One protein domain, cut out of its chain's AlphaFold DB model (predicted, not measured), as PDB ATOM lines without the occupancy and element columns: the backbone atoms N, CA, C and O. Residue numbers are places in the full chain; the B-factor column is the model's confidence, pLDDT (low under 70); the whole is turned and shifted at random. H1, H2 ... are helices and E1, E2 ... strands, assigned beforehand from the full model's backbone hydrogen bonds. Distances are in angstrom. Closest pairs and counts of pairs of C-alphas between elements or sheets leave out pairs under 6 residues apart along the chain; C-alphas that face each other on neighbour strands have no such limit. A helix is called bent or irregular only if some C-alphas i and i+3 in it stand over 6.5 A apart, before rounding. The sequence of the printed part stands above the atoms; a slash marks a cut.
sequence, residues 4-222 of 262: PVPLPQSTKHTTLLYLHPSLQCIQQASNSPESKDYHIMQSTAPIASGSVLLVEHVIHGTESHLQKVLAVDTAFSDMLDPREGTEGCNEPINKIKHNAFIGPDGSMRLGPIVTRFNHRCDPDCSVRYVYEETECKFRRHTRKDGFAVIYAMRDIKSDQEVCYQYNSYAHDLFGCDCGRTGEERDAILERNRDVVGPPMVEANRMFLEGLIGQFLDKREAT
ATOM      1  N   PRO A   4     185.519 202.525  92.903       85.50
ATOM      2  CA  PRO A   4     186.268 201.398  93.450       85.50
ATOM      3  C   PRO A   4     187.062 201.808  94.689       85.50
ATOM      4  O   PRO A   4     187.729 202.846  94.688       85.50
ATOM      5  N   VAL A   5     187.016 200.974  95.724       85.44
ATOM      6  CA  VAL A   5     187.750 201.178  96.975       85.44
ATOM      7  C   VAL A   5     188.829 200.107  97.094       85.44
ATOM      8  O   VAL A   5     188.513 198.915  97.030       85.44
ATOM      9  N   PRO A   6     190.109 200.490  97.247       85.38
ATOM     10  CA  PRO A   6     191.177 199.522  97.426       85.38
ATOM     11  C   PRO A   6     190.968 198.754  98.731       85.38
ATOM     12  O   PRO A   6     190.767 199.343  99.791       85.38
ATOM     13  N   LEU A   7     191.043 197.427  98.650       84.88
ATOM     14  CA  LEU A   7     190.944 196.570  99.822       84.88
ATOM     15  C   LEU A   7     192.329 196.368 100.454       84.88
ATOM     16  O   LEU A   7     193.286 196.035  99.744       84.88
ATOM     17  N   PRO A   8     192.464 196.558 101.777       80.19
ATOM     18  CA  PRO A   8     193.720 196.322 102.470       80.19
ATOM     19  C   PRO A   8     194.095 194.837 102.417       80.19
ATOM     20  O   PRO A   8     193.251 193.960 102.574       80.19
ATOM     21  N   GLN A   9     195.383 194.556 102.211       83.69
ATOM     22  CA  GLN A   9     195.888 193.184 102.079       83.69
ATOM     23  C   GLN A   9     196.090 192.496 103.438       83.69
ATOM     24  O   GLN A   9     195.852 191.299 103.576       83.69
ATOM     25  N   SER A  10     196.523 193.233 104.463       85.25
ATOM     26  CA  SER A  10     196.780 192.671 105.792       85.25
ATOM     27  C   SER A  10     196.803 193.737 106.878       85.25
ATOM     28  O   SER A  10     197.278 194.850 106.650       85.25
ATOM     29  N   THR A  11     196.385 193.351 108.078       85.62
ATOM     30  CA  THR A  11     196.651 194.061 109.335       85.62
ATOM     31  C   THR A  11     197.603 193.223 110.190       85.62
ATOM     32  O   THR A  11     198.150 192.219 109.728       85.62
ATOM     33  N   LYS A  12     197.805 193.599 111.458       82.81
ATOM     34  CA  LYS A  12     198.564 192.757 112.388       82.81
ATOM     35  C   LYS A  12     197.815 191.461 112.735       82.81
ATOM     36  O   LYS A  12     198.462 190.471 113.086       82.81
ATOM     37  N   HIS A  13     196.483 191.453 112.647       88.31
ATOM     38  CA  HIS A  13     195.650 190.345 113.131       88.31
ATOM     39  C   HIS A  13     194.762 189.681 112.074       88.31
ATOM     40  O   HIS A  13     194.233 188.606 112.346       88.31
ATOM     41  N   THR A  14     194.610 190.286 110.898       91.69
ATOM     42  CA  THR A  14     193.806 189.768 109.784       91.69
ATOM     43  C   THR A  14     194.599 189.821 108.487       91.69
ATOM     44  O   THR A  14     195.523 190.624 108.329       91.69
ATOM     45  N   THR A  15     194.277 188.956 107.532       94.38
ATOM     46  CA  THR A  15     194.931 188.953 106.215       94.38
ATOM     47  C   THR A  15     193.956 188.487 105.149       94.38
ATOM     48  O   THR A  15     193.280 187.476 105.323       94.38
ATOM     49  N   LEU A  16     193.911 189.206 104.031       96.00
ATOM     50  CA  LEU A  16     193.220 188.770 102.828       96.00
ATOM     51  C   LEU A  16     194.105 187.745 102.110       96.00
ATOM     52  O   LEU A  16     195.166 188.092 101.598       96.00
ATOM     53  N   LEU A  17     193.692 186.478 102.100       96.50
ATOM     54  CA  LEU A  17     194.432 185.407 101.422       96.50
ATOM     55  C   LEU A  17     194.027 185.324  99.951       96.50
ATOM     56  O   LEU A  17     194.858 185.038  99.092       96.50
ATOM     57  N   TYR A  18     192.749 185.558  99.662       97.88
ATOM     58  CA  TYR A  18     192.222 185.497  98.311       97.88
ATOM     59  C   TYR A  18     190.949 186.324  98.174       97.88
ATOM     60  O   TYR A  18     190.058 186.249  99.017       97.88
ATOM     61  N   LEU A  19     190.851 187.053  97.065       97.88
ATOM     62  CA  LEU A  19     189.625 187.663  96.573       97.88
ATOM     63  C   LEU A  19     189.470 187.275  95.104       97.88
ATOM     64  O   LEU A  19     190.430 187.376  94.337       97.88
ATOM     65  N   HIS A  20     188.275 186.841  94.714       98.06
ATOM     66  CA  HIS A  20     188.010 186.475  93.328       98.06
ATOM     67  C   HIS A  20     188.289 187.664  92.393       98.06
ATOM     68  O   HIS A  20     187.836 188.773  92.678       98.06
ATOM     69  N   PRO A  21     188.999 187.468  91.265       97.38
ATOM     70  CA  PRO A  21     189.458 188.566  90.406       97.38
ATOM     71  C   PRO A  21     188.311 189.368  89.782       97.38
ATOM     72  O   PRO A  21     188.476 190.531  89.427       97.38
ATOM     73  N   SER A  22     187.139 188.746  89.662       97.81
ATOM     74  CA  SER A  22     185.916 189.399  89.196       97.81
ATOM     75  C   SER A  22     185.116 190.070  90.313       97.81
ATOM     76  O   SER A  22     183.938 190.324  90.105       97.81
ATOM     77  N   LEU A  23     185.689 190.305  91.497       97.00
ATOM     78  CA  LEU A  23     185.056 191.052  92.585       97.00
ATOM     79  C   LEU A  23     185.818 192.339  92.881       97.00
ATOM     80  O   LEU A  23     187.046 192.361  92.927       97.00
ATOM     81  N   GLN A  24     185.066 193.397  93.162       95.38
ATOM     82  CA  GLN A  24     185.598 194.668  93.631       95.38
ATOM     83  C   GLN A  24     184.726 195.247  94.745       95.38
ATOM     84  O   GLN A  24     183.508 195.063  94.757       95.38
ATOM     85  N   CYS A  25     185.360 195.966  95.668       92.69
ATOM     86  CA  CYS A  25     184.657 196.782  96.648       92.69
ATOM     87  C   CYS A  25     184.357 198.150  96.037       92.69
ATOM     88  O   CYS A  25     185.225 198.755  95.402       92.69
ATOM     89  N   ILE A  26     183.135 198.635  96.220       90.50
ATOM     90  CA  ILE A  26     182.673 199.907  95.674       90.50
ATOM     91  C   ILE A  26     182.021 200.716  96.780       90.50
ATOM     92  O   ILE A  26     181.158 200.208  97.491       90.50
ATOM     93  N   GLN A  27     182.376 201.993  96.869       84.81
ATOM     94  CA  GLN A  27     181.632 202.961  97.661       84.81
ATOM     95  C   GLN A  27     180.403 203.404  96.862       84.81
ATOM     96  O   GLN A  27     180.526 203.974  95.769       84.81
ATOM     97  N   GLN A  28     179.208 203.104  97.368       72.00
ATOM     98  CA  GLN A  28     177.973 203.584  96.760       72.00
ATOM     99  C   GLN A  28     177.713 205.036  97.166       72.00
ATOM    100  O   GLN A  28     177.849 205.416  98.326       72.00
ATOM    101  N   ALA A  29     177.293 205.847  96.195       62.94
ATOM    102  CA  ALA A  29     176.798 207.185  96.472       62.94
ATOM    103  C   ALA A  29     175.472 207.073  97.236       62.94
ATOM    104  O   ALA A  29     174.461 206.641  96.685       62.94
ATOM    105  N   SER A  30     175.485 207.442  98.511       59.22
ATOM    106  CA  SER A  30     174.270 207.608  99.296       59.22
ATOM    107  C   SER A  30     173.556 208.902  98.907       59.22
ATOM    108  O   SER A  30     174.182 209.950  98.750       59.22
ATOM    109  N   ASN A  31     172.227 208.846  98.822       51.06
ATOM    110  CA  ASN A  31     171.378 210.036  98.706       51.06
ATOM    111  C   ASN A  31     171.163 210.742 100.060       51.06
ATOM    112  O   ASN A  31     170.614 211.841 100.097       51.06
ATOM    113  N   SER A  32     171.564 210.110 101.168       49.03
ATOM    114  CA  SER A  32     171.527 210.697 102.505       49.03
ATOM    115  C   SER A  32     172.860 211.393 102.811       49.03
ATOM    116  O   SER A  32     173.900 210.729 102.752       49.03
ATOM    117  N   PRO A  33     172.855 212.684 103.196       49.28
ATOM    118  CA  PRO A  33     174.063 213.420 103.578       49.28
ATOM    119  C   PRO A  33     174.791 212.842 104.810       49.28
ATOM    120  O   PRO A  33     175.934 213.227 105.062       49.28
ATOM    121  N   GLU A  34     174.157 211.918 105.541       49.50
ATOM    122  CA  GLU A  34     174.682 211.252 106.745       49.50
ATOM    123  C   GLU A  34     175.309 209.873 106.475       49.50
ATOM    124  O   GLU A  34     176.030 209.358 107.318       49.50
ATOM    125  N   SER A  35     175.075 209.265 105.307       51.88
ATOM    126  CA  SER A  35     175.647 207.956 104.958       51.88
ATOM    127  C   SER A  35     176.777 208.163 103.958       51.88
ATOM    128  O   SER A  35     176.548 208.286 102.762       51.88
ATOM    129  N   LYS A  36     178.012 208.304 104.441       52.59
ATOM    130  CA  LYS A  36     179.168 208.564 103.565       52.59
ATOM    131  C   LYS A  36     179.959 207.310 103.195       52.59
ATOM    132  O   LYS A  36     180.623 207.330 102.165       52.59
ATOM    133  N   ASP A  37     179.788 206.204 103.921       60.69
ATOM    134  CA  ASP A  37     180.692 205.046 103.836       60.69
ATOM    135  C   ASP A  37     179.991 203.709 103.540       60.69
ATOM    136  O   ASP A  37     180.465 202.642 103.931       60.69
ATOM    137  N   TYR A  38     178.874 203.724 102.804       70.62
ATOM    138  CA  TYR A  38     178.237 202.471 102.395       70.62
ATOM    139  C   TYR A  38     179.041 201.779 101.288       70.62
ATOM    140  O   TYR A  38     179.126 202.256 100.151       70.62
ATOM    141  N   HIS A  39     179.631 200.637 101.633       83.62
ATOM    142  CA  HIS A  39     180.416 199.815 100.722       83.62
ATOM    143  C   HIS A  39     179.625 198.588 100.279       83.62
ATOM    144  O   HIS A  39     178.870 198.002 101.055       83.62
ATOM    145  N   ILE A  40     179.842 198.182  99.034       89.12
ATOM    146  CA  ILE A  40     179.287 196.954  98.475       89.12
ATOM    147  C   ILE A  40     180.390 196.123  97.831       89.12
ATOM    148  O   ILE A  40     181.354 196.664  97.285       89.12
ATOM    149  N   MET A  41     180.204 194.807  97.812       94.44
ATOM    150  CA  MET A  41     180.965 193.917  96.942       94.44
ATOM    151  C   MET A  41     180.198 193.734  95.636       94.44
ATOM    152  O   MET A  41     179.070 193.249  95.639       94.44
ATOM    153  N   GLN A  42     180.800 194.118  94.513       95.81
ATOM    154  CA  GLN A  42     180.202 193.989  93.186       95.81
ATOM    155  C   GLN A  42     181.070 193.110  92.292       95.81
ATOM    156  O   GLN A  42     182.300 193.154  92.344       95.81
ATOM    157  N   SER A  43     180.415 192.328  91.445       97.19
ATOM    158  CA  SER A  43     181.079 191.585  90.383       97.19
ATOM    159  C   SER A  43     181.419 192.471  89.178       97.19
ATOM    160  O   SER A  43     180.623 193.311  88.767       97.19
ATOM    161  N   THR A  44     182.592 192.273  88.584       97.19
ATOM    162  CA  THR A  44     183.046 192.958  87.355       97.19
ATOM    163  C   THR A  44     182.919 192.093  86.103       97.19
ATOM    164  O   THR A  44     183.129 192.568  84.991       97.19
ATOM    165  N   ALA A  45     182.616 190.809  86.283       97.88
ATOM    166  CA  ALA A  45     182.390 189.826  85.233       97.88
ATOM    167  C   ALA A  45     181.550 188.664  85.800       97.88
ATOM    168  O   ALA A  45     181.453 188.540  87.026       97.88
ATOM    169  N   PRO A  46     180.955 187.805  84.950       98.38
ATOM    170  CA  PRO A  46     180.222 186.635  85.421       98.38
ATOM    171  C   PRO A  46     181.086 185.703  86.280       98.38
ATOM    172  O   PRO A  46     182.237 185.435  85.935       98.38
ATOM    173  N   ILE A  47     180.518 185.180  87.368       98.31
ATOM    174  CA  ILE A  47     181.172 184.217  88.266       98.31
ATOM    175  C   ILE A  47     180.317 182.956  88.333       98.31
ATOM    176  O   ILE A  47     179.118 183.039  88.587       98.31
ATOM    177  N   ALA A  48     180.927 181.795  88.113       96.44
ATOM    178  CA  ALA A  48     180.219 180.521  88.142       96.44
ATOM    179  C   ALA A  48     179.859 180.099  89.574       96.44
ATOM    180  O   ALA A  48     180.637 180.310  90.513       96.44
ATOM    181  N   SER A  49     178.716 179.432  89.725       94.38
ATOM    182  CA  SER A  49     178.369 178.702  90.944       94.38
ATOM    183  C   SER A  49     179.493 177.740  91.345       94.38
ATOM    184  O   SER A  49     180.139 177.137  90.489       94.38
ATOM    185  N   GLY A  50     179.751 177.601  92.645       92.50
ATOM    186  CA  GLY A  50     180.846 176.771  93.150       92.50
ATOM    187  C   GLY A  50     182.158 177.518  93.398       92.50
ATOM    188  O   GLY A  50     183.017 177.021  94.128       92.50
ATOM    189  N   SER A  51     182.317 178.712  92.814       95.25
ATOM    190  CA  SER A  51     183.559 179.485  92.903       95.25
ATOM    191  C   SER A  51     183.815 179.990  94.321       95.25
ATOM    192  O   SER A  51     182.918 180.538  94.969       95.25
ATOM    193  N   VAL A  52     185.065 179.895  94.782       97.06
ATOM    194  CA  VAL A  52     185.517 180.631  95.969       97.06
ATOM    195  C   VAL A  52     185.572 182.118  95.624       97.06
ATOM    196  O   VAL A  52     186.130 182.510  94.599       97.06
ATOM    197  N   LEU A  53     184.986 182.942  96.488       97.69
ATOM    198  CA  LEU A  53     184.889 184.393  96.349       97.69
ATOM    199  C   LEU A  53     185.864 185.137  97.259       97.69
ATOM    200  O   LEU A  53     186.463 186.123  96.841       97.69
ATOM    201  N   LEU A  54     186.021 184.655  98.492       97.88
ATOM    202  CA  LEU A  54     186.873 185.250  99.519       97.88
ATOM    203  C   LEU A  54     187.505 184.137 100.352       97.88
ATOM    204  O   LEU A  54     186.807 183.201 100.738       97.88
ATOM    205  N   VAL A  55     188.789 184.285 100.668       97.62
ATOM    206  CA  VAL A  55     189.441 183.616 101.801       97.62
ATOM    207  C   VAL A  55     190.123 184.697 102.626       97.62
ATOM    208  O   VAL A  55     191.033 185.377 102.149       97.62
ATOM    209  N   GLU A  56     189.682 184.866 103.863       97.19
ATOM    210  CA  GLU A  56     190.214 185.863 104.786       97.19
ATOM    211  C   GLU A  56     190.571 185.196 106.111       97.19
ATOM    212  O   GLU A  56     189.751 184.497 106.704       97.19
ATOM    213  N   HIS A  57     191.791 185.424 106.594       95.69
ATOM    214  CA  HIS A  57     192.157 185.110 107.969       95.69
ATOM    215  C   HIS A  57     191.500 186.135 108.894       95.69
ATOM    216  O   HIS A  57     191.727 187.341 108.763       95.69
ATOM    217  N   VAL A  58     190.678 185.639 109.817       95.12
ATOM    218  CA  VAL A  58     189.869 186.453 110.726       95.12
ATOM    219  C   VAL A  58     190.307 186.255 112.167       95.12
ATOM    220  O   VAL A  58     190.841 185.212 112.555       95.12
ATOM    221  N   ILE A  59     190.016 187.248 113.000       92.62
ATOM    222  CA  ILE A  59     190.153 187.089 114.445       92.62
ATOM    223  C   ILE A  59     189.029 186.196 114.939       92.62
ATOM    224  O   ILE A  59     187.876 186.387 114.563       92.62
ATOM    225  N   HIS A  60     189.365 185.256 115.814       90.25
ATOM    226  CA  HIS A  60     188.424 184.365 116.474       90.25
ATOM    227  C   HIS A  60     188.654 184.403 117.989       90.25
ATOM    228  O   HIS A  60     189.784 184.236 118.446       90.25
ATOM    229  N   GLY A  61     187.595 184.608 118.773       90.56
ATOM    230  CA  GLY A  61     187.700 184.625 120.232       90.56
ATOM    231  C   GLY A  61     186.437 185.103 120.942       90.56
ATOM    232  O   GLY A  61     185.356 185.151 120.362       90.56
ATOM    233  N   THR A  62     186.580 185.450 122.221       91.69
ATOM    234  CA  THR A  62     185.512 186.060 123.028       91.69
ATOM    235  C   THR A  62     185.403 187.560 122.759       91.69
ATOM    236  O   THR A  62     186.367 188.184 122.319       91.69
ATOM    237  N   GLU A  63     184.274 188.178 123.109       92.00
ATOM    238  CA  GLU A  63     184.111 189.637 123.014       92.00
ATOM    239  C   GLU A  63     185.257 190.396 123.708       92.00
ATOM    240  O   GLU A  63     185.854 191.297 123.123       92.00
ATOM    241  N   SER A  64     185.639 189.978 124.922       91.50
ATOM    242  CA  SER A  64     186.757 190.584 125.662       91.50
ATOM    243  C   SER A  64     188.086 190.473 124.910       91.50
ATOM    244  O   SER A  64     188.887 191.410 124.923       91.50
ATOM    245  N   HIS A  65     188.330 189.345 124.236       90.81
ATOM    246  CA  HIS A  65     189.514 189.176 123.399       90.81
ATOM    247  C   HIS A  65     189.494 190.149 122.213       90.81
ATOM    248  O   HIS A  65     190.470 190.868 121.995       90.81
ATOM    249  N   LEU A  66     188.371 190.230 121.495       92.50
ATOM    250  CA  LEU A  66     188.217 191.126 120.347       92.50
ATOM    251  C   LEU A  66     188.374 192.599 120.759       92.50
ATOM    252  O   LEU A  66     189.080 193.342 120.081       92.50
ATOM    253  N   GLN A  67     187.807 193.016 121.899       92.62
ATOM    254  CA  GLN A  67     187.963 194.384 122.410       92.62
ATOM    255  C   GLN A  67     189.436 194.738 122.645       92.62
ATOM    256  O   GLN A  67     189.882 195.818 122.258       92.62
ATOM    257  N   LYS A  68     190.210 193.818 123.239       91.94
ATOM    258  CA  LYS A  68     191.650 194.009 123.463       91.94
ATOM    259  C   LYS A  68     192.417 194.143 122.155       91.94
ATOM    260  O   LYS A  68     193.328 194.961 122.093       91.94
ATOM    261  N   VAL A  69     192.062 193.365 121.130       91.75
ATOM    262  CA  VAL A  69     192.703 193.477 119.814       91.75
ATOM    263  C   VAL A  69     192.388 194.824 119.163       91.75
ATOM    264  O   VAL A  69     193.311 195.527 118.761       91.75
ATOM    265  N   LEU A  70     191.116 195.226 119.120       91.25
ATOM    266  CA  LEU A  70     190.710 196.508 118.530       91.25
ATOM    267  C   LEU A  70     191.311 197.719 119.256       91.25
ATOM    268  O   LEU A  70     191.557 198.744 118.630       91.25
ATOM    269  N   ALA A  71     191.582 197.600 120.558       88.38
ATOM    270  CA  ALA A  71     192.237 198.651 121.331       88.38
ATOM    271  C   ALA A  71     193.726 198.844 120.982       88.38
ATOM    272  O   ALA A  71     194.282 199.898 121.286       88.38
ATOM    273  N   VAL A  72     194.388 197.845 120.383       88.50
ATOM    274  CA  VAL A  72     195.833 197.897 120.079       88.50
ATOM    275  C   VAL A  72     196.166 197.869 118.591       88.50
ATOM    276  O   VAL A  72     197.284 198.218 118.220       88.50
ATOM    277  N   ASP A  73     195.226 197.459 117.743       89.06
ATOM    278  CA  ASP A  73     195.347 197.477 116.287       89.06
ATOM    279  C   ASP A  73     194.374 198.510 115.711       89.06
ATOM    280  O   ASP A  73     193.272 198.186 115.267       89.06
ATOM    281  N   THR A  74     194.773 199.784 115.776       85.38
ATOM    282  CA  THR A  74     193.940 200.895 115.295       85.38
ATOM    283  C   THR A  74     193.697 200.796 113.797       85.38
ATOM    284  O   THR A  74     192.585 201.044 113.365       85.38
ATOM    285  N   ALA A  75     194.680 200.332 113.016       86.06
ATOM    286  CA  ALA A  75     194.511 200.125 111.581       86.06
ATOM    287  C   ALA A  75     193.403 199.104 111.290       86.06
ATOM    288  O   ALA A  75     192.541 199.359 110.457       86.06
ATOM    289  N   PHE A  76     193.383 197.974 112.002       89.50
ATOM    290  CA  PHE A  76     192.282 197.019 111.895       89.50
ATOM    291  C   PHE A  76     190.954 197.607 112.380       89.50
ATOM    292  O   PHE A  76     189.939 197.443 111.707       89.50
ATOM    293  N   SER A  77     190.954 198.319 113.510       88.06
ATOM    294  CA  SER A  77     189.761 199.003 114.015       88.06
ATOM    295  C   SER A  77     189.178 199.951 112.966       88.06
ATOM    296  O   SER A  77     187.986 199.876 112.682       88.06
ATOM    297  N   ASP A  78     189.994 200.805 112.358       84.94
ATOM    298  CA  ASP A  78     189.590 201.813 111.371       84.94
ATOM    299  C   ASP A  78     189.086 201.190 110.061       84.94
ATOM    300  O   ASP A  78     188.298 201.801 109.346       84.94
ATOM    301  N   MET A  79     189.498 199.956 109.755       85.38
ATOM    302  CA  MET A  79     188.991 199.202 108.604       85.38
ATOM    303  C   MET A  79     187.610 198.588 108.828       85.38
ATOM    304  O   MET A  79     186.974 198.186 107.851       85.38
ATOM    305  N   LEU A  80     187.161 198.444 110.074       85.44
ATOM    306  CA  LEU A  80     185.812 197.974 110.364       85.44
ATOM    307  C   LEU A  80     184.831 199.112 110.159       85.44
ATOM    308  O   LEU A  80     185.111 200.247 110.539       85.44
ATOM    309  N   ASP A  81     183.685 198.781 109.578       70.88
ATOM    310  CA  ASP A  81     182.696 199.763 109.168       70.88
ATOM    311  C   ASP A  81     182.243 200.608 110.373       70.88
ATOM    312  O   ASP A  81     181.673 200.050 111.327       70.88
ATOM    313  N   PRO A  82     182.499 201.930 110.378       61.69
ATOM    314  CA  PRO A  82     181.813 202.835 111.269       61.69
ATOM    315  C   PRO A  82     180.450 203.070 110.631       61.69
ATOM    316  O   PRO A  82     180.313 203.855 109.698       61.69
ATOM    317  N   ARG A  83     179.408 202.390 111.110       52.56
ATOM    318  CA  ARG A  83     178.047 202.813 110.771       52.56
ATOM    319  C   ARG A  83     177.822 204.167 111.452       52.56
ATOM    320  O   ARG A  83     177.421 204.215 112.615       52.56
ATOM    321  N   GLU A  84     178.226 205.247 110.783       44.25
ATOM    322  CA  GLU A  84     178.115 206.615 111.288       44.25
ATOM    323  C   GLU A  84     176.650 206.943 111.607       44.25
ATOM    324  O   GLU A  84     175.729 206.480 110.933       44.25
ATOM    325  N   GLY A  85     176.443 207.730 112.668       49.28
ATOM    326  CA  GLY A  85     175.124 208.237 113.065       49.28
ATOM    327  C   GLY A  85     174.825 208.185 114.566       49.28
ATOM    328  O   GLY A  85     173.848 208.779 115.010       49.28
ATOM    329  N   THR A  86     175.654 207.514 115.373       46.56
ATOM    330  CA  THR A  86     175.469 207.442 116.834       46.56
ATOM    331  C   THR A  86     176.768 207.746 117.581       46.56
ATOM    332  O   THR A  86     177.848 207.273 117.210       46.56
ATOM    333  N   GLU A  87     176.679 208.568 118.631       51.22
ATOM    334  CA  GLU A  87     177.785 208.795 119.567       51.22
ATOM    335  C   GLU A  87     178.323 207.445 120.079       51.22
ATOM    336  O   GLU A  87     177.556 206.548 120.429       51.22
ATOM    337  N   GLY A  88     179.649 207.276 120.100       58.38
ATOM    338  CA  GLY A  88     180.297 206.059 120.604       58.38
ATOM    339  C   GLY A  88     180.509 204.925 119.590       58.38
ATOM    340  O   GLY A  88     181.079 203.903 119.963       58.38
ATOM    341  N   CYS A  89     180.140 205.062 118.308       58.66
ATOM    342  CA  CYS A  89     180.350 204.005 117.295       58.66
ATOM    343  C   CYS A  89     181.818 203.545 117.137       58.66
ATOM    344  O   CYS A  89     182.072 202.389 116.794       58.66
ATOM    345  N   ASN A  90     182.779 204.418 117.457       66.12
ATOM    346  CA  ASN A  90     184.211 204.115 117.418       66.12
ATOM    347  C   ASN A  90     184.721 203.313 118.626       66.12
ATOM    348  O   ASN A  90     185.868 202.863 118.616       66.12
ATOM    349  N   GLU A  91     183.895 203.098 119.652       79.19
ATOM    350  CA  GLU A  91     184.260 202.223 120.761       79.19
ATOM    351  C   GLU A  91     184.373 200.762 120.287       79.19
ATOM    352  O   GLU A  91     183.500 200.284 119.550       79.19
ATOM    353  N   PRO A  92     185.390 200.003 120.745       82.81
ATOM    354  CA  PRO A  92     185.588 198.607 120.350       82.81
ATOM    355  C   PRO A  92     184.335 197.736 120.471       82.81
ATOM    356  O   PRO A  92     184.058 196.926 119.590       82.81
ATOM    357  N   ILE A  93     183.548 197.925 121.535       84.06
ATOM    358  CA  ILE A  93     182.315 197.165 121.760       84.06
ATOM    359  C   ILE A  93     181.286 197.387 120.648       84.06
ATOM    360  O   ILE A  93     180.650 196.439 120.190       84.06
ATOM    361  N   ASN A  94     181.144 198.622 120.172       82.12
ATOM    362  CA  ASN A  94     180.180 198.951 119.133       82.12
ATOM    363  C   ASN A  94     180.660 198.432 117.781       82.12
ATOM    364  O   ASN A  94     179.864 197.837 117.056       82.12
ATOM    365  N   LYS A  95     181.961 198.521 117.479       85.19
ATOM    366  CA  LYS A  95     182.523 197.888 116.276       85.19
ATOM    367  C   LYS A  95     182.271 196.383 116.256       85.19
ATOM    368  O   LYS A  95     181.820 195.866 115.236       85.19
ATOM    369  N   ILE A  96     182.472 195.696 117.382       87.94
ATOM    370  CA  ILE A  96     182.197 194.257 117.511       87.94
ATOM    371  C   ILE A  96     180.719 193.959 117.263       87.94
ATOM    372  O   ILE A  96     180.413 193.123 116.422       87.94
ATOM    373  N   LYS A  97     179.796 194.666 117.922       83.19
ATOM    374  CA  LYS A  97     178.350 194.437 117.759       83.19
ATOM    375  C   LYS A  97     177.869 194.564 116.312       83.19
ATOM    376  O   LYS A  97     176.960 193.842 115.916       83.19
ATOM    377  N   HIS A  98     178.465 195.463 115.531       79.88
ATOM    378  CA  HIS A  98     178.047 195.712 114.148       79.88
ATOM    379  C   HIS A  98     178.731 194.812 113.114       79.88
ATOM    380  O   HIS A  98     178.171 194.605 112.039       79.88
ATOM    381  N   ASN A  99     179.928 194.303 113.419       86.44
ATOM    382  CA  ASN A  99     180.787 193.638 112.438       86.44
ATOM    383  C   ASN A  99     181.084 192.166 112.768       86.44
ATOM    384  O   ASN A  99     181.494 191.418 111.882       86.44
ATOM    385  N   ALA A 100     180.933 191.733 114.021       89.44
ATOM    386  CA  ALA A 100     181.308 190.385 114.419       89.44
ATOM    387  C   ALA A 100     180.228 189.355 114.075       89.44
ATOM    388  O   ALA A 100     179.037 189.551 114.312       89.44
ATOM    389  N   PHE A 101     180.673 188.196 113.601       87.94
ATOM    390  CA  PHE A 101     179.827 187.030 113.395       87.94
ATOM    391  C   PHE A 101     179.856 186.159 114.641       87.94
ATOM    392  O   PHE A 101     180.914 185.673 115.046       87.94
ATOM    393  N   ILE A 102     178.688 185.948 115.241       86.19
ATOM    394  CA  ILE A 102     178.545 185.158 116.463       86.19
ATOM    395  C   ILE A 102     178.182 183.721 116.092       86.19
ATOM    396  O   ILE A 102     177.282 183.480 115.284       86.19
ATOM    397  N   GLY A 103     178.915 182.772 116.666       82.25
ATOM    398  CA  GLY A 103     178.652 181.345 116.516       82.25
ATOM    399  C   GLY A 103     177.745 180.805 117.618       82.25
ATOM    400  O   GLY A 103     177.496 181.497 118.605       82.25
ATOM    401  N   PRO A 104     177.280 179.552 117.488       78.56
ATOM    402  CA  PRO A 104     176.366 178.935 118.456       78.56
ATOM    403  C   PRO A 104     176.933 178.826 119.879       78.56
ATOM    404  O   PRO A 104     176.185 178.810 120.847       78.56
ATOM    405  N   ASP A 105     178.257 178.759 120.003       83.00
ATOM    406  CA  ASP A 105     179.006 178.697 121.263       83.00
ATOM    407  C   ASP A 105     179.315 180.085 121.859       83.00
ATOM    408  O   ASP A 105     180.048 180.194 122.839       83.00
ATOM    409  N   GLY A 106     178.800 181.162 121.254       85.06
ATOM    410  CA  GLY A 106     179.066 182.542 121.663       85.06
ATOM    411  C   GLY A 106     180.442 183.071 121.249       85.06
ATOM    412  O   GLY A 106     180.748 184.236 121.509       85.06
ATOM    413  N   SER A 107     181.273 182.265 120.579       87.75
ATOM    414  CA  SER A 107     182.521 182.766 119.999       87.75
ATOM    415  C   SER A 107     182.222 183.764 118.878       87.75
ATOM    416  O   SER A 107     181.189 183.697 118.205       87.75
ATOM    417  N   MET A 108     183.134 184.706 118.667       91.75
ATOM    418  CA  MET A 108     182.997 185.788 117.699       91.75
ATOM    419  C   MET A 108     184.084 185.694 116.633       91.75
ATOM    420  O   MET A 108     185.220 185.317 116.932       91.75
ATOM    421  N   ARG A 109     183.732 186.050 115.392       93.00
ATOM    422  CA  ARG A 109     184.662 186.183 114.264       93.00
ATOM    423  C   ARG A 109     184.615 187.586 113.707       93.00
ATOM    424  O   ARG A 109     183.526 188.131 113.549       93.00
ATOM    425  N   LEU A 110     185.774 188.146 113.391       92.88
ATOM    426  CA  LEU A 110     185.871 189.518 112.911       92.88
ATOM    427  C   LEU A 110     186.971 189.650 111.854       92.88
ATOM    428  O   LEU A 110     188.133 189.339 112.120       92.88
ATOM    429  N   GLY A 111     186.591 190.121 110.669       93.25
ATOM    430  CA  GLY A 111     187.480 190.413 109.545       93.25
ATOM    431  C   GLY A 111     186.956 191.619 108.765       93.25
ATOM    432  O   GLY A 111     185.737 191.767 108.670       93.25
ATOM    433  N   PRO A 112     187.822 192.516 108.265       90.94
ATOM    434  CA  PRO A 112     187.374 193.741 107.606       90.94
ATOM    435  C   PRO A 112     186.824 193.541 106.187       90.94
ATOM    436  O   PRO A 112     186.127 194.428 105.698       90.94
ATOM    437  N   ILE A 113     187.167 192.445 105.497       92.81
ATOM    438  CA  ILE A 113     186.746 192.219 104.107       92.81
ATOM    439  C   ILE A 113     185.441 191.432 104.054       92.81
ATOM    440  O   ILE A 113     184.538 191.802 103.305       92.81
ATOM    441  N   VAL A 114     185.301 190.384 104.874       92.75
ATOM    442  CA  VAL A 114     184.053 189.619 104.984       92.75
ATOM    443  C   VAL A 114     182.876 190.542 105.309       92.75
ATOM    444  O   VAL A 114     181.820 190.396 104.711       92.75
ATOM    445  N   THR A 115     183.072 191.576 106.134       89.56
ATOM    446  CA  THR A 115     182.022 192.542 106.507       89.56
ATOM    447  C   THR A 115     181.604 193.505 105.391       89.56
ATOM    448  O   THR A 115     180.659 194.265 105.584       89.56
ATOM    449  N   ARG A 116     182.256 193.477 104.217       89.12
ATOM    450  CA  ARG A 116     181.888 194.294 103.041       89.12
ATOM    451  C   ARG A 116     180.779 193.681 102.190       89.12
ATOM    452  O   ARG A 116     180.254 194.335 101.294       89.12
ATOM    453  N   PHE A 117     180.438 192.424 102.439       91.56
ATOM    454  CA  PHE A 117     179.329 191.757 101.773       91.56
ATOM    455  C   PHE A 117     178.035 192.065 102.515       91.56
ATOM    456  O   PHE A 117     177.882 191.704 103.683       91.56
ATOM    457  N   ASN A 118     177.095 192.690 101.816       87.94
ATOM    458  CA  ASN A 118     175.800 193.024 102.384       87.94
ATOM    459  C   ASN A 118     174.872 191.817 102.509       87.94
ATOM    460  O   ASN A 118     175.107 190.732 101.966       87.94
ATOM    461  N   HIS A 119     173.777 192.052 103.227       85.69
ATOM    462  CA  HIS A 119     172.719 191.088 103.441       85.69
ATOM    463  C   HIS A 119     171.754 190.998 102.252       85.69
ATOM    464  O   HIS A 119     171.219 192.009 101.800       85.69
ATOM    465  N   ARG A 120     171.395 189.774 101.849       86.56
ATOM    466  CA  ARG A 120     170.168 189.502 101.081       86.56
ATOM    467  C   ARG A 120     169.492 188.232 101.599       86.56
ATOM    468  O   ARG A 120     170.169 187.235 101.832       86.56
ATOM    469  N   CYS A 121     168.159 188.253 101.732       81.81
ATOM    470  CA  CYS A 121     167.369 187.101 102.195       81.81
ATOM    471  C   CYS A 121     167.502 185.882 101.275       81.81
ATOM    472  O   CYS A 121     167.545 184.759 101.753       81.81
ATOM    473  N   ASP A 122     167.557 186.115  99.960       85.44
ATOM    474  CA  ASP A 122     167.899 185.109  98.952       85.44
ATOM    475  C   ASP A 122     169.265 185.464  98.346       85.44
ATOM    476  O   ASP A 122     169.323 186.178  97.343       85.44
ATOM    477  N   PRO A 123     170.363 185.083  99.014       90.06
ATOM    478  CA  PRO A 123     171.704 185.532  98.661       90.06
ATOM    479  C   PRO A 123     172.301 184.826  97.438       90.06
ATOM    480  O   PRO A 123     171.876 183.743  97.027       90.06
ATOM    481  N   ASP A 124     173.374 185.428  96.930       93.31
ATOM    482  CA  ASP A 124     174.188 184.910  95.829       93.31
ATOM    483  C   ASP A 124     175.319 184.007  96.329       93.31
ATOM    484  O   ASP A 124     175.738 183.066  95.650       93.31
ATOM    485  N   CYS A 125     175.806 184.282  97.539       93.56
ATOM    486  CA  CYS A 125     176.914 183.576  98.158       93.56
ATOM    487  C   CYS A 125     176.630 183.207  99.619       93.56
ATOM    488  O   CYS A 125     175.631 183.614 100.217       93.56
ATOM    489  N   SER A 126     177.505 182.395 100.203       90.75
ATOM    490  CA  SER A 126     177.437 182.038 101.618       90.75
ATOM    491  C   SER A 126     178.826 181.989 102.235       90.75
ATOM    492  O   SER A 126     179.789 181.580 101.585       90.75
ATOM    493  N   VAL A 127     178.909 182.426 103.492       90.62
ATOM    494  CA  VAL A 127     180.118 182.400 104.309       90.62
ATOM    495  C   VAL A 127     180.185 181.115 105.135       90.62
ATOM    496  O   VAL A 127     179.222 180.691 105.776       90.62
ATOM    497  N   ARG A 128     181.361 180.496 105.143       89.25
ATOM    498  CA  ARG A 128     181.735 179.337 105.950       89.25
ATOM    499  C   ARG A 128     182.965 179.707 106.762       89.25
ATOM    500  O   ARG A 128     183.926 180.246 106.221       89.25
ATOM    501  N   TYR A 129     182.943 179.387 108.049       90.19
ATOM    502  CA  TYR A 129     184.110 179.556 108.905       90.19
ATOM    503  C   TYR A 129     184.867 178.240 109.009       90.19
ATOM    504  O   TYR A 129     184.327 177.257 109.517       90.19
ATOM    505  N   VAL A 130     186.103 178.239 108.521       90.62
ATOM    506  CA  VAL A 130     187.036 177.112 108.605       90.62
ATOM    507  C   VAL A 130     188.023 177.395 109.729       90.62
ATOM    508  O   VAL A 130     188.409 178.548 109.935       90.62
ATOM    509  N   TYR A 131     188.410 176.359 110.468       90.25
ATOM    510  CA  TYR A 131     189.430 176.471 111.502       90.25
ATOM    511  C   TYR A 131     190.534 175.479 111.239       90.25
ATOM    512  O   TYR A 131     190.252 174.301 111.053       90.25
ATOM    513  N   GLU A 132     191.763 175.965 111.317       88.38
ATOM    514  CA  GLU A 132     192.937 175.112 111.332       88.38
ATOM    515  C   GLU A 132     193.554 175.130 112.719       88.38
ATOM    516  O   GLU A 132     193.767 176.186 113.324       88.38
ATOM    517  N   GLU A 133     193.824 173.935 113.223       85.38
ATOM    518  CA  GLU A 133     194.577 173.730 114.445       85.38
ATOM    519  C   GLU A 133     196.007 173.371 114.064       85.38
ATOM    520  O   GLU A 133     196.301 172.271 113.606       85.38
ATOM    521  N   THR A 134     196.908 174.336 114.212       76.06
ATOM    522  CA  THR A 134     198.320 174.136 113.906       76.06
ATOM    523  C   THR A 134     199.054 173.752 115.180       76.06
ATOM    524  O   THR A 134     199.178 174.562 116.110       76.06
ATOM    525  N   GLU A 135     199.576 172.524 115.213       74.31
ATOM    526  CA  GLU A 135     200.666 172.168 116.117       74.31
ATOM    527  C   GLU A 135     201.874 173.005 115.727       74.31
ATOM    528  O   GLU A 135     202.557 172.752 114.733       74.31
ATOM    529  N   CYS A 136     202.105 174.072 116.476       66.25
ATOM    530  CA  CYS A 136     203.159 174.982 116.096       66.25
ATOM    531  C   CYS A 136     204.494 174.292 116.387       66.25
ATOM    532  O   CYS A 136     204.765 173.922 117.527       66.25
ATOM    533  N   LYS A 137     205.353 174.160 115.371       60.78
ATOM    534  CA  LYS A 137     206.594 173.351 115.413       60.78
ATOM    535  C   LYS A 137     207.536 173.700 116.577       60.78
ATOM    536  O   LYS A 137     208.356 172.885 116.989       60.78
ATOM    537  N   PHE A 138     207.412 174.917 117.107       59.84
ATOM    538  CA  PHE A 138     208.206 175.452 118.215       59.84
ATOM    539  C   PHE A 138     207.403 175.685 119.510       59.84
ATOM    540  O   PHE A 138     207.952 176.245 120.458       59.84
ATOM    541  N   ARG A 139     206.122 175.294 119.569       62.56
ATOM    542  CA  ARG A 139     205.217 175.503 120.718       62.56
ATOM    543  C   ARG A 139     204.800 174.162 121.302       62.56
ATOM    544  O   ARG A 139     204.590 173.201 120.576       62.56
ATOM    545  N   ARG A 140     204.613 174.101 122.621       64.25
ATOM    546  CA  ARG A 140     203.989 172.938 123.292       64.25
ATOM    547  C   ARG A 140     202.456 173.041 123.330       64.25
ATOM    548  O   ARG A 140     201.827 172.427 124.186       64.25
ATOM    549  N   HIS A 141     201.876 173.838 122.429       67.19
ATOM    550  CA  HIS A 141     200.458 174.200 122.405       67.19
ATOM    551  C   HIS A 141     199.952 174.259 120.965       67.19
ATOM    552  O   HIS A 141     200.696 174.628 120.051       67.19
ATOM    553  N   THR A 142     198.664 173.989 120.790       74.75
ATOM    554  CA  THR A 142     197.964 174.122 119.511       74.75
ATOM    555  C   THR A 142     197.441 175.549 119.355       74.75
ATOM    556  O   THR A 142     196.818 176.090 120.271       74.75
ATOM    557  N   ARG A 143     197.683 176.183 118.200       79.00
ATOM    558  CA  ARG A 143     197.030 177.454 117.840       79.00
ATOM    559  C   ARG A 143     195.834 177.153 116.952       79.00
ATOM    560  O   ARG A 143     195.966 176.400 115.997       79.00
ATOM    561  N   LYS A 144     194.703 177.797 117.235       85.00
ATOM    562  CA  LYS A 144     193.514 177.756 116.385       85.00
ATOM    563  C   LYS A 144     193.415 179.031 115.556       85.00
ATOM    564  O   LYS A 144     193.296 180.118 116.121       85.00
ATOM    565  N   ASP A 145     193.446 178.890 114.239       89.94
ATOM    566  CA  ASP A 145     193.293 179.983 113.284       89.94
ATOM    567  C   ASP A 145     191.946 179.896 112.580       89.94
ATOM    568  O   ASP A 145     191.550 178.827 112.129       89.94
ATOM    569  N   GLY A 146     191.224 181.016 112.529       92.75
ATOM    570  CA  GLY A 146     189.923 181.109 111.876       92.75
ATOM    571  C   GLY A 146     190.027 181.741 110.495       92.75
ATOM    572  O   GLY A 146     190.741 182.727 110.307       92.75
ATOM    573  N   PHE A 147     189.263 181.209 109.548       95.38
ATOM    574  CA  PHE A 147     189.177 181.718 108.186       95.38
ATOM    575  C   PHE A 147     187.717 181.899 107.783       95.38
ATOM    576  O   PHE A 147     186.915 180.977 107.933       95.38
ATOM    577  N   ALA A 148     187.375 183.073 107.260       95.25
ATOM    578  CA  ALA A 148     186.126 183.286 106.545       95.25
ATOM    579  C   ALA A 148     186.327 182.877 105.083       95.25
ATOM    580  O   ALA A 148     187.182 183.429 104.391       95.25
ATOM    581  N   VAL A 149     185.537 181.911 104.620       95.50
ATOM    582  CA  VAL A 149     185.530 181.446 103.232       95.50
ATOM    583  C   VAL A 149     184.155 181.703 102.639       95.50
ATOM    584  O   VAL A 149     183.157 181.216 103.165       95.50
ATOM    585  N   ILE A 150     184.085 182.468 101.553       95.44
ATOM    586  CA  ILE A 150     182.822 182.753 100.862       95.44
ATOM    587  C   ILE A 150     182.781 181.981  99.551       95.44
ATOM    588  O   ILE A 150     183.736 182.040  98.779       95.44
ATOM    589  N   TYR A 151     181.659 181.320  99.276       95.12
ATOM    590  CA  TYR A 151     181.416 180.598  98.025       95.12
ATOM    591  C   TYR A 151     180.217 181.169  97.277       95.12
ATOM    592  O   TYR A 151     179.204 181.496  97.900       95.12
ATOM    593  N   ALA A 152     180.296 181.225  95.949       95.12
ATOM    594  CA  ALA A 152     179.139 181.465  95.094       95.12
ATOM    595  C   ALA A 152     178.202 180.248  95.141       95.12
ATOM    596  O   ALA A 152     178.615 179.129  94.842       95.12
ATOM    597  N   MET A 153     176.938 180.459  95.506       91.88
ATOM    598  CA  MET A 153     175.922 179.396  95.553       91.88
ATOM    599  C   MET A 153     175.139 179.260  94.244       91.88
ATOM    600  O   MET A 153     174.380 178.311  94.057       91.88
ATOM    601  N   ARG A 154     175.273 180.246  93.362       92.12
ATOM    602  CA  ARG A 154     174.649 180.319  92.043       92.12
ATOM    603  C   ARG A 154     175.532 181.158  91.128       92.12
ATOM    604  O   ARG A 154     176.443 181.832  91.607       92.12
ATOM    605  N   ASP A 155     175.241 181.132  89.836       96.31
ATOM    606  CA  ASP A 155     175.919 182.007  88.886       96.31
ATOM    607  C   ASP A 155     175.616 183.475  89.211       96.31
ATOM    608  O   ASP A 155     174.459 183.872  89.380       96.31
ATOM    609  N   ILE A 156     176.670 184.281  89.293       97.56
ATOM    610  CA  ILE A 156     176.616 185.718  89.554       97.56
ATOM    611  C   ILE A 156     176.829 186.430  88.224       97.56
ATOM    612  O   ILE A 156     177.784 186.143  87.501       97.56
ATOM    613  N   LYS A 157     175.936 187.356  87.881       97.88
ATOM    614  CA  LYS A 157     176.033 188.150  86.647       97.88
ATOM    615  C   LYS A 157     177.024 189.293  86.828       97.88
ATOM    616  O   LYS A 157     177.182 189.755  87.943       97.88
ATOM    617  N   SER A 158     177.607 189.794  85.738       97.00
ATOM    618  CA  SER A 158     178.390 191.041  85.766       97.00
ATOM    619  C   SER A 158     177.587 192.197  86.365       97.00
ATOM    620  O   SER A 158     176.372 192.270  86.170       97.00
ATOM    621  N   ASP A 159     178.281 193.097  87.064       94.62
ATOM    622  CA  ASP A 159     177.740 194.317  87.670       94.62
ATOM    623  C   ASP A 159     176.675 194.058  88.748       94.62
ATOM    624  O   ASP A 159     175.962 194.965  89.186       94.62
ATOM    625  N   GLN A 160     176.589 192.819  89.229       94.25
ATOM    626  CA  GLN A 160     175.693 192.428  90.301       94.25
ATOM    627  C   GLN A 160     176.368 192.643  91.657       94.25
ATOM    628  O   GLN A 160     177.506 192.212  91.865       94.25
ATOM    629  N   GLU A 161     175.651 193.272  92.592       94.75
ATOM    630  CA  GLU A 161     176.029 193.253  94.005       94.75
ATOM    631  C   GLU A 161     175.935 191.825  94.541       94.75
ATOM    632  O   GLU A 161     174.906 191.155  94.393       94.75
ATOM    633  N   VAL A 162     177.014 191.390  95.181       95.81
ATOM    634  CA  VAL A 162     177.166 190.060  95.749       95.81
ATOM    635  C   VAL A 162     176.880 190.123  97.238       95.81
ATOM    636  O   VAL A 162     177.612 190.742  98.009       95.81
ATOM    637  N   CYS A 163     175.813 189.442  97.638       93.56
ATOM    638  CA  CYS A 163     175.344 189.413  99.017       93.56
ATOM    639  C   CYS A 163     175.350 187.984  99.561       93.56
ATOM    640  O   CYS A 163     175.021 187.043  98.830       93.56
ATOM    641  N   TYR A 164     175.614 187.837 100.859       90.25
ATOM    642  CA  TYR A 164     175.272 186.621 101.600       90.25
ATOM    643  C   TYR A 164     174.162 186.891 102.614       90.25
ATOM    644  O   TYR A 164     173.794 188.028 102.894       90.25
ATOM    645  N   GLN A 165     173.595 185.829 103.174       81.50
ATOM    646  CA  GLN A 165     172.602 185.952 104.232       81.50
ATOM    647  C   GLN A 165     173.301 186.103 105.587       81.50
ATOM    648  O   GLN A 165     174.188 185.327 105.937       81.50
ATOM    649  N   TYR A 166     172.898 187.112 106.352       79.38
ATOM    650  CA  TYR A 166     173.306 187.262 107.755       79.38
ATOM    651  C   TYR A 166     172.528 186.249 108.603       79.38
ATOM    652  O   TYR A 166     171.454 185.816 108.184       79.38
ATOM    653  N   ASN A 167     173.042 185.879 109.782       65.81
ATOM    654  CA  ASN A 167     172.367 184.939 110.690       65.81
ATOM    655  C   ASN A 167     170.871 185.283 110.846       65.81
ATOM    656  O   ASN A 167     170.518 186.459 110.901       65.81
ATOM    657  N   SER A 168     169.996 184.277 110.953       57.12
ATOM    658  CA  SER A 168     168.535 184.465 111.044       57.12
ATOM    659  C   SER A 168     168.113 185.417 112.168       57.12
ATOM    660  O   SER A 168     167.194 186.204 111.984       57.12
ATOM    661  N   TYR A 169     168.837 185.433 113.289       56.88
ATOM    662  CA  TYR A 169     168.608 186.371 114.395       56.88
ATOM    663  C   TYR A 169     168.913 187.836 114.050       56.88
ATOM    664  O   TYR A 169     168.398 188.743 114.694       56.88
ATOM    665  N   ALA A 170     169.753 188.091 113.043       59.62
ATOM    666  CA  ALA A 170     170.088 189.447 112.622       59.62
ATOM    667  C   ALA A 170     168.915 190.128 111.907       59.62
ATOM    668  O   ALA A 170     168.835 191.349 111.909       59.62
ATOM    669  N   HIS A 171     167.986 189.357 111.336       62.19
ATOM    670  CA  HIS A 171     166.870 189.882 110.552       62.19
ATOM    671  C   HIS A 171     165.974 190.856 111.329       62.19
ATOM    672  O   HIS A 171     165.538 191.864 110.773       62.19
ATOM    673  N   ASP A 172     165.760 190.576 112.615       60.06
ATOM    674  CA  ASP A 172     164.966 191.420 113.511       60.06
ATOM    675  C   ASP A 172     165.775 192.618 114.047       60.06
ATOM    676  O   ASP A 172     165.199 193.586 114.537       60.06
ATOM    677  N   LEU A 173     167.111 192.586 113.929       61.19
ATOM    678  CA  LEU A 173     168.011 193.620 114.454       61.19
ATOM    679  C   LEU A 173     168.223 194.801 113.497       61.19
ATOM    680  O   LEU A 173     168.552 195.886 113.968       61.19
ATOM    681  N   PHE A 174     168.068 194.617 112.179       65.12
ATOM    682  CA  PHE A 174     168.321 195.683 111.190       65.12
ATOM    683  C   PHE A 174     167.133 196.023 110.274       65.12
ATOM    684  O   PHE A 174     167.300 196.819 109.355       65.12
ATOM    685  N   GLY A 175     165.937 195.472 110.524       61.84
ATOM    686  CA  GLY A 175     164.712 195.881 109.821       61.84
ATOM    687  C   GLY A 175     164.726 195.566 108.321       61.84
ATOM    688  O   GLY A 175     164.535 196.451 107.492       61.84
ATOM    689  N   CYS A 176     164.985 194.308 107.955       69.38
ATOM    690  CA  CYS A 176     165.036 193.883 106.554       69.38
ATOM    691  C   CYS A 176     163.648 193.911 105.880       69.38
ATOM    692  O   CYS A 176     162.771 193.126 106.243       69.38
ATOM    693  N   ASP A 177     163.476 194.733 104.840       69.88
ATOM    694  CA  ASP A 177     162.207 194.910 104.109       69.88
ATOM    695  C   ASP A 177     162.006 193.897 102.961       69.88
ATOM    696  O   ASP A 177     161.470 194.194 101.897       69.88
ATOM    697  N   CYS A 178     162.488 192.661 103.124       75.88
ATOM    698  CA  CYS A 178     162.423 191.673 102.042       75.88
ATOM    699  C   CYS A 178     161.057 190.983 101.895       75.88
ATOM    700  O   CYS A 178     160.937 190.070 101.074       75.88
ATOM    701  N   GLY A 179     160.065 191.370 102.708       80.44
ATOM    702  CA  GLY A 179     158.683 190.875 102.673       80.44
ATOM    703  C   GLY A 179     158.483 189.399 103.041       80.44
ATOM    704  O   GLY A 179     157.350 188.932 103.032       80.44
ATOM    705  N   ARG A 180     159.557 188.662 103.357       82.12
ATOM    706  CA  ARG A 180     159.510 187.218 103.642       82.12
ATOM    707  C   ARG A 180     159.174 186.921 105.095       82.12
ATOM    708  O   ARG A 180     159.684 187.595 105.995       82.12
ATOM    709  N   THR A 181     158.408 185.861 105.329       83.06
ATOM    710  CA  THR A 181     158.112 185.328 106.667       83.06
ATOM    711  C   THR A 181     159.339 184.652 107.294       83.06
ATOM    712  O   THR A 181     160.347 184.416 106.628       83.06
ATOM    713  N   GLY A 182     159.279 184.333 108.594       78.06
ATOM    714  CA  GLY A 182     160.328 183.548 109.262       78.06
ATOM    715  C   GLY A 182     160.536 182.173 108.617       78.06
ATOM    716  O   GLY A 182     161.664 181.816 108.298       78.06
ATOM    717  N   GLU A 183     159.444 181.465 108.323       82.06
ATOM    718  CA  GLU A 183     159.471 180.132 107.703       82.06
ATOM    719  C   GLU A 183     160.110 180.148 106.307       82.06
ATOM    720  O   GLU A 183     160.930 179.291 105.984       82.06
ATOM    721  N   GLU A 184     159.793 181.153 105.483       84.56
ATOM    722  CA  GLU A 184     160.411 181.312 104.161       84.56
ATOM    723  C   GLU A 184     161.922 181.548 104.269       84.56
ATOM    724  O   GLU A 184     162.696 181.054 103.446       84.56
ATOM    725  N   ARG A 185     162.362 182.293 105.292       78.94
ATOM    726  CA  ARG A 185     163.787 182.545 105.545       78.94
ATOM    727  C   ARG A 185     164.513 181.287 106.011       78.94
ATOM    728  O   ARG A 185     165.620 181.038 105.537       78.94
ATOM    729  N   ASP A 186     163.891 180.489 106.872       78.56
ATOM    730  CA  ASP A 186     164.450 179.218 107.343       78.56
ATOM    731  C   ASP A 186     164.547 178.190 106.208       78.56
ATOM    732  O   ASP A 186     165.576 177.531 106.051       78.56
ATOM    733  N   ALA A 187     163.534 178.119 105.339       83.62
ATOM    734  CA  ALA A 187     163.566 177.268 104.152       83.62
ATOM    735  C   ALA A 187     164.703 177.656 103.187       83.62
ATOM    736  O   ALA A 187     165.384 176.788 102.635       83.62
ATOM    737  N   ILE A 188     164.950 178.959 103.001       81.69
ATOM    738  CA  ILE A 188     166.086 179.446 102.207       81.69
ATOM    739  C   ILE A 188     167.418 179.072 102.867       81.69
ATOM    740  O   ILE A 188     168.325 178.625 102.164       81.69
ATOM    741  N   LEU A 189     167.541 179.220 104.190       76.50
ATOM    742  CA  LEU A 189     168.749 178.845 104.930       76.50
ATOM    743  C   LEU A 189     169.077 177.360 104.773       76.50
ATOM    744  O   LEU A 189     170.236 177.026 104.521       76.50
ATOM    745  N   GLU A 190     168.076 176.486 104.884       80.25
ATOM    746  CA  GLU A 190     168.269 175.042 104.734       80.25
ATOM    747  C   GLU A 190     168.693 174.691 103.303       80.25
ATOM    748  O   GLU A 190     169.736 174.075 103.101       80.25
ATOM    749  N   ARG A 191     167.983 175.210 102.292       82.06
ATOM    750  CA  ARG A 191     168.360 175.026 100.880       82.06
ATOM    751  C   ARG A 191     169.780 175.524 100.602       82.06
ATOM    752  O   ARG A 191     170.537 174.882  99.878       82.06
ATOM    753  N   ASN A 192     170.150 176.680 101.147       78.19
ATOM    754  CA  ASN A 192     171.486 177.237 100.968       78.19
ATOM    755  C   ASN A 192     172.537 176.337 101.633       78.19
ATOM    756  O   ASN A 192     173.578 176.093 101.028       78.19
ATOM    757  N   ARG A 193     172.264 175.796 102.831       74.81
ATOM    758  CA  ARG A 193     173.173 174.891 103.555       74.81
ATOM    759  C   ARG A 193     173.575 173.682 102.712       74.81
ATOM    760  O   ARG A 193     174.757 173.334 102.752       74.81
ATOM    761  N   ASP A 194     172.641 173.107 101.959       72.94
ATOM    762  CA  ASP A 194     172.884 171.951 101.090       72.94
ATOM    763  C   ASP A 194     173.827 172.282  99.925       72.94
ATOM    764  O   ASP A 194     174.700 171.484  99.583       72.94
ATOM    765  N   VAL A 195     173.725 173.494  99.363       73.56
ATOM    766  CA  VAL A 195     174.590 173.958  98.263       73.56
ATOM    767  C   VAL A 195     176.027 174.193  98.743       73.56
ATOM    768  O   VAL A 195     176.975 173.710  98.130       73.56
ATOM    769  N   VAL A 196     176.208 174.879  99.879       71.62
ATOM    770  CA  VAL A 196     177.522 175.109 100.534       71.62
ATOM    771  C   VAL A 196     177.985 173.921 101.387       71.62
ATOM    772  O   VAL A 196     178.842 174.080 102.261       71.62
ATOM    773  N   GLY A 197     177.384 172.744 101.227       74.31
ATOM    774  CA  GLY A 197     177.655 171.561 102.043       74.31
ATOM    775  C   GLY A 197     179.029 170.917 101.792       74.31
ATOM    776  O   GLY A 197     179.884 171.485 101.106       74.31
ATOM    777  N   PRO A 198     179.244 169.692 102.312       78.62
ATOM    778  CA  PRO A 198     180.473 168.925 102.099       78.62
ATOM    779  C   PRO A 198     180.966 168.860 100.639       78.62
ATOM    780  O   PRO A 198     182.173 168.989 100.448       78.62
ATOM    781  N   PRO A 199     180.103 168.742  99.603       81.88
ATOM    782  CA  PRO A 199     180.565 168.676  98.215       81.88
ATOM    783  C   PRO A 199     181.344 169.912  97.758       81.88
ATOM    784  O   PRO A 199     182.354 169.776  97.074       81.88
ATOM    785  N   MET A 200     180.912 171.117  98.148       85.06
ATOM    786  CA  MET A 200     181.592 172.348  97.737       85.06
ATOM    787  C   MET A 200     182.917 172.546  98.480       85.06
ATOM    788  O   MET A 200     183.882 173.034  97.893       85.06
ATOM    789  N   VAL A 201     182.982 172.131  99.748       82.31
ATOM    790  CA  VAL A 201     184.235 172.125 100.516       82.31
ATOM    791  C   VAL A 201     185.224 171.139  99.899       82.31
ATOM    792  O   VAL A 201     186.374 171.498  99.674       82.31
ATOM    793  N   GLU A 202     184.770 169.930  99.559       87.69
ATOM    794  CA  GLU A 202     185.608 168.909  98.930       87.69
ATOM    795  C   GLU A 202     186.131 169.366  97.564       87.69
ATOM    796  O   GLU A 202     187.326 169.277  97.298       87.69
ATOM    797  N   ALA A 203     185.261 169.938  96.726       90.12
ATOM    798  CA  ALA A 203     185.637 170.435  95.404       90.12
ATOM    799  C   ALA A 203     186.721 171.528  95.454       90.12
ATOM    800  O   ALA A 203     187.506 171.662  94.517       90.12
ATOM    801  N   ASN A 204     186.784 172.292  96.549       92.56
ATOM    802  CA  ASN A 204     187.747 173.375  96.741       92.56
ATOM    803  C   ASN A 204     188.885 173.019  97.713       92.56
ATOM    804  O   ASN A 204     189.745 173.863  97.972       92.56
ATOM    805  N   ARG A 205     188.928 171.782  98.226       91.75
ATOM    806  CA  ARG A 205     189.856 171.338  99.275       91.75
ATOM    807  C   ARG A 205     191.304 171.688  98.956       91.75
ATOM    808  O   ARG A 205     191.931 172.421  99.711       91.75
ATOM    809  N   MET A 206     191.812 171.226  97.813       94.25
ATOM    810  CA  MET A 206     193.219 171.422  97.437       94.25
ATOM    811  C   MET A 206     193.598 172.903  97.321       94.25
ATOM    812  O   MET A 206     194.700 173.299  97.695       94.25
ATOM    813  N   PHE A 207     192.686 173.730  96.802       95.31
ATOM    814  CA  PHE A 207     192.900 175.168  96.675       95.31
ATOM    815  C   PHE A 207     192.982 175.843  98.051       95.31
ATOM    816  O   PHE A 207     193.899 176.626  98.305       95.31
ATOM    817  N   LEU A 208     192.057 175.502  98.952       94.69
ATOM    818  CA  LEU A 208     192.005 176.056 100.304       94.69
ATOM    819  C   LEU A 208     193.184 175.592 101.156       94.69
ATOM    820  O   LEU A 208     193.840 176.430 101.768       94.69
ATOM    821  N   GLU A 209     193.496 174.295 101.150       93.31
ATOM    822  CA  GLU A 209     194.646 173.724 101.862       93.31
ATOM    823  C   GLU A 209     195.960 174.358 101.382       93.31
ATOM    824  O   GLU A 209     196.810 174.710 102.197       93.31
ATOM    825  N   GLY A 210     196.104 174.596 100.072       95.12
ATOM    826  CA  GLY A 210     197.264 175.287  99.512       95.12
ATOM    827  C   GLY A 210     197.401 176.733 100.002       95.12
ATOM    828  O   GLY A 210     198.477 177.128 100.452       95.12
ATOM    829  N   LEU A 211     196.324 177.524  99.941       95.38
ATOM    830  CA  LEU A 211     196.335 178.925 100.384       95.38
ATOM    831  C   LEU A 211     196.539 179.061 101.896       95.38
ATOM    832  O   LEU A 211     197.381 179.839 102.349       95.38
ATOM    833  N   ILE A 212     195.763 178.309 102.676       95.00
ATOM    834  CA  ILE A 212     195.800 178.359 104.136       95.00
ATOM    835  C   ILE A 212     197.132 177.803 104.643       95.00
ATOM    836  O   ILE A 212     197.766 178.442 105.480       95.00
ATOM    837  N   GLY A 213     197.610 176.685 104.091       92.00
ATOM    838  CA  GLY A 213     198.909 176.108 104.441       92.00
ATOM    839  C   GLY A 213     200.059 177.094 104.222       92.00
ATOM    840  O   GLY A 213     200.831 177.349 105.145       92.00
ATOM    841  N   GLN A 214     200.114 177.744 103.052       91.94
ATOM    842  CA  GLN A 214     201.122 178.777 102.768       91.94
ATOM    843  C   GLN A 214     201.060 179.949 103.755       91.94
ATOM    844  O   GLN A 214     202.098 180.449 104.200       91.94
ATOM    845  N   PHE A 215     199.854 180.399 104.110       92.25
ATOM    846  CA  PHE A 215     199.672 181.453 105.104       92.25
ATOM    847  C   PHE A 215     200.183 181.029 106.488       92.25
ATOM    848  O   PHE A 215     200.917 181.787 107.128       92.25
ATOM    849  N   LEU A 216     199.817 179.829 106.944       88.75
ATOM    850  CA  LEU A 216     200.205 179.307 108.253       88.75
ATOM    851  C   LEU A 216     201.724 179.141 108.358       88.75
ATOM    852  O   LEU A 216     202.313 179.654 109.313       88.75
ATOM    853  N   ASP A 217     202.362 178.541 107.349       85.81
ATOM    854  CA  ASP A 217     203.821 178.383 107.289       85.81
ATOM    855  C   ASP A 217     204.538 179.742 107.354       85.81
ATOM    856  O   ASP A 217     205.455 179.944 108.157       85.81
ATOM    857  N   LYS A 218     204.085 180.724 106.561       85.94
ATOM    858  CA  LYS A 218     204.667 182.076 106.557       85.94
ATOM    859  C   LYS A 218     204.497 182.780 107.902       85.94
ATOM    860  O   LYS A 218     205.410 183.466 108.370       85.94
ATOM    861  N   ARG A 219     203.328 182.649 108.528       81.06
ATOM    862  CA  ARG A 219     203.016 183.317 109.795       81.06
ATOM    863  C   ARG A 219     203.822 182.764 110.967       81.06
ATOM    864  O   ARG A 219     204.159 183.522 111.873       81.06
ATOM    865  N   GLU A 220     204.147 181.475 110.974       76.44
ATOM    866  CA  GLU A 220     205.049 180.909 111.988       76.44
ATOM    867  C   GLU A 220     206.483 181.422 111.840       76.44
ATOM    868  O   GLU A 220     207.161 181.668 112.842       76.44
ATOM    869  N   ALA A 221     206.907 181.642 110.597       82.88
ATOM    870  CA  ALA A 221     208.274 181.992 110.253       82.88
ATOM    871  C   ALA A 221     208.573 183.498 110.259       82.88
ATOM    872  O   ALA A 221     209.702 183.856 109.956       82.88
ATOM    873  N   THR A 222     207.635 184.402 110.575       89.06
ATOM    874  CA  THR A 222     207.847 185.859 110.414       89.06
ATOM    875  C   THR A 222     207.695 186.674 111.697       89.06
ATOM    876  O   THR A 222     206.903 186.386 112.591       89.06
TER     877      THR A 222
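This is residues 4 to 222 of the 262 residues of an uncharacterized protein of Rhizoclosmatium globosum (UniProt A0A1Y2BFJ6). A twisted, branched sheet of five strands is built round E4, with the long hairpin E6 and E7 on one side of it; the long kinked helix H6 packs on this sheet, and a cluster of H1, H2 and H3 lies by the end of E4. A separate two-stranded hairpin, E2 and E3, lies by the beginning of E4, and H5 grazes the sheet by the beginning of E6, with H4 near it. The 219 printed residues hold six named helices and seven strands in the order E1 E2 E3 E4 H1 H2 H3 E5 E6 E7 H4 H5 H6, class mixed, with antiparallel neighbour strands. The whole is compact, with a radius of gyration of the C-alphas of 17.5 A and spans of 53 by 44 by 34 A.

E1, residues 15 to 19, is the antiparallel neighbour of E4, residues 52 to 61, with N 17 and O 55 2.9 A apart. E2, residues 23 to 27, and E3, residues 39 to 43, form a hairpin, with N 24 and O 42 2.9 A apart. E4 bends by 52 degrees at residue 57. H1, residues 63 to 72, and H2, residues 74 to 79, only just touch, only at the corner, with 3 pairs of C-alphas within 8 A. H3, residues 92 to 99, touches H1, the closest C-alphas being those of Gln 67 and Pro 92, 5.3 A. E5, residues 108 to 110, lies on the same side of E4 as E1; N 59 and O 110 are 2.9 A apart. E6, residues 125 to 135, and E7, residues 142 to 152, form a hairpin, with N 128 and O 149 2.8 A apart. E7 lies on the other side of E4, with N 56 and O 148 2.9 A apart. H4, residues 168 to 174, and H5, residues 182 to 195, are close but not clearly touching: the closest C-alphas, of Ser 168 and Arg 185, are 7.5 A apart. H6, residues 198 to 220, is on the branched sheet; its closest C-alpha to E1 is that of Leu 211, 6.8 A from that of Leu 17. Every O i to N i+4 pair is within hydrogen-bond range in H2 and H3; H1 has 5 of 6, H5 9 of 10, H6 17 of 19, and H4 1 of 3, beside 2 of 4 O i to N i+3 pairs.

E1 begins at C-alpha 15 (194.931, 188.953, 106.215). E4 is 24.7 A long, E6 31.9 A, E7 31.7 A and H5 20.4 A. H6, 29.1 A, is irregular, with C-alphas 203 and 206 7.9 A apart, and ends at C-alpha 220 (205.049, 180.909, 111.988).

The C-alphas of Asn 31 and Arg 140, the two farthest apart, are 55.2 A from each other. The printed part has no cut. The links E2 to E3, H2 to H3, E5 to E6 and E7 to H4 are long. The pLDDT is under 70 in residues 29 to 37, 82 to 90, 136 to 141 and 167 to 177.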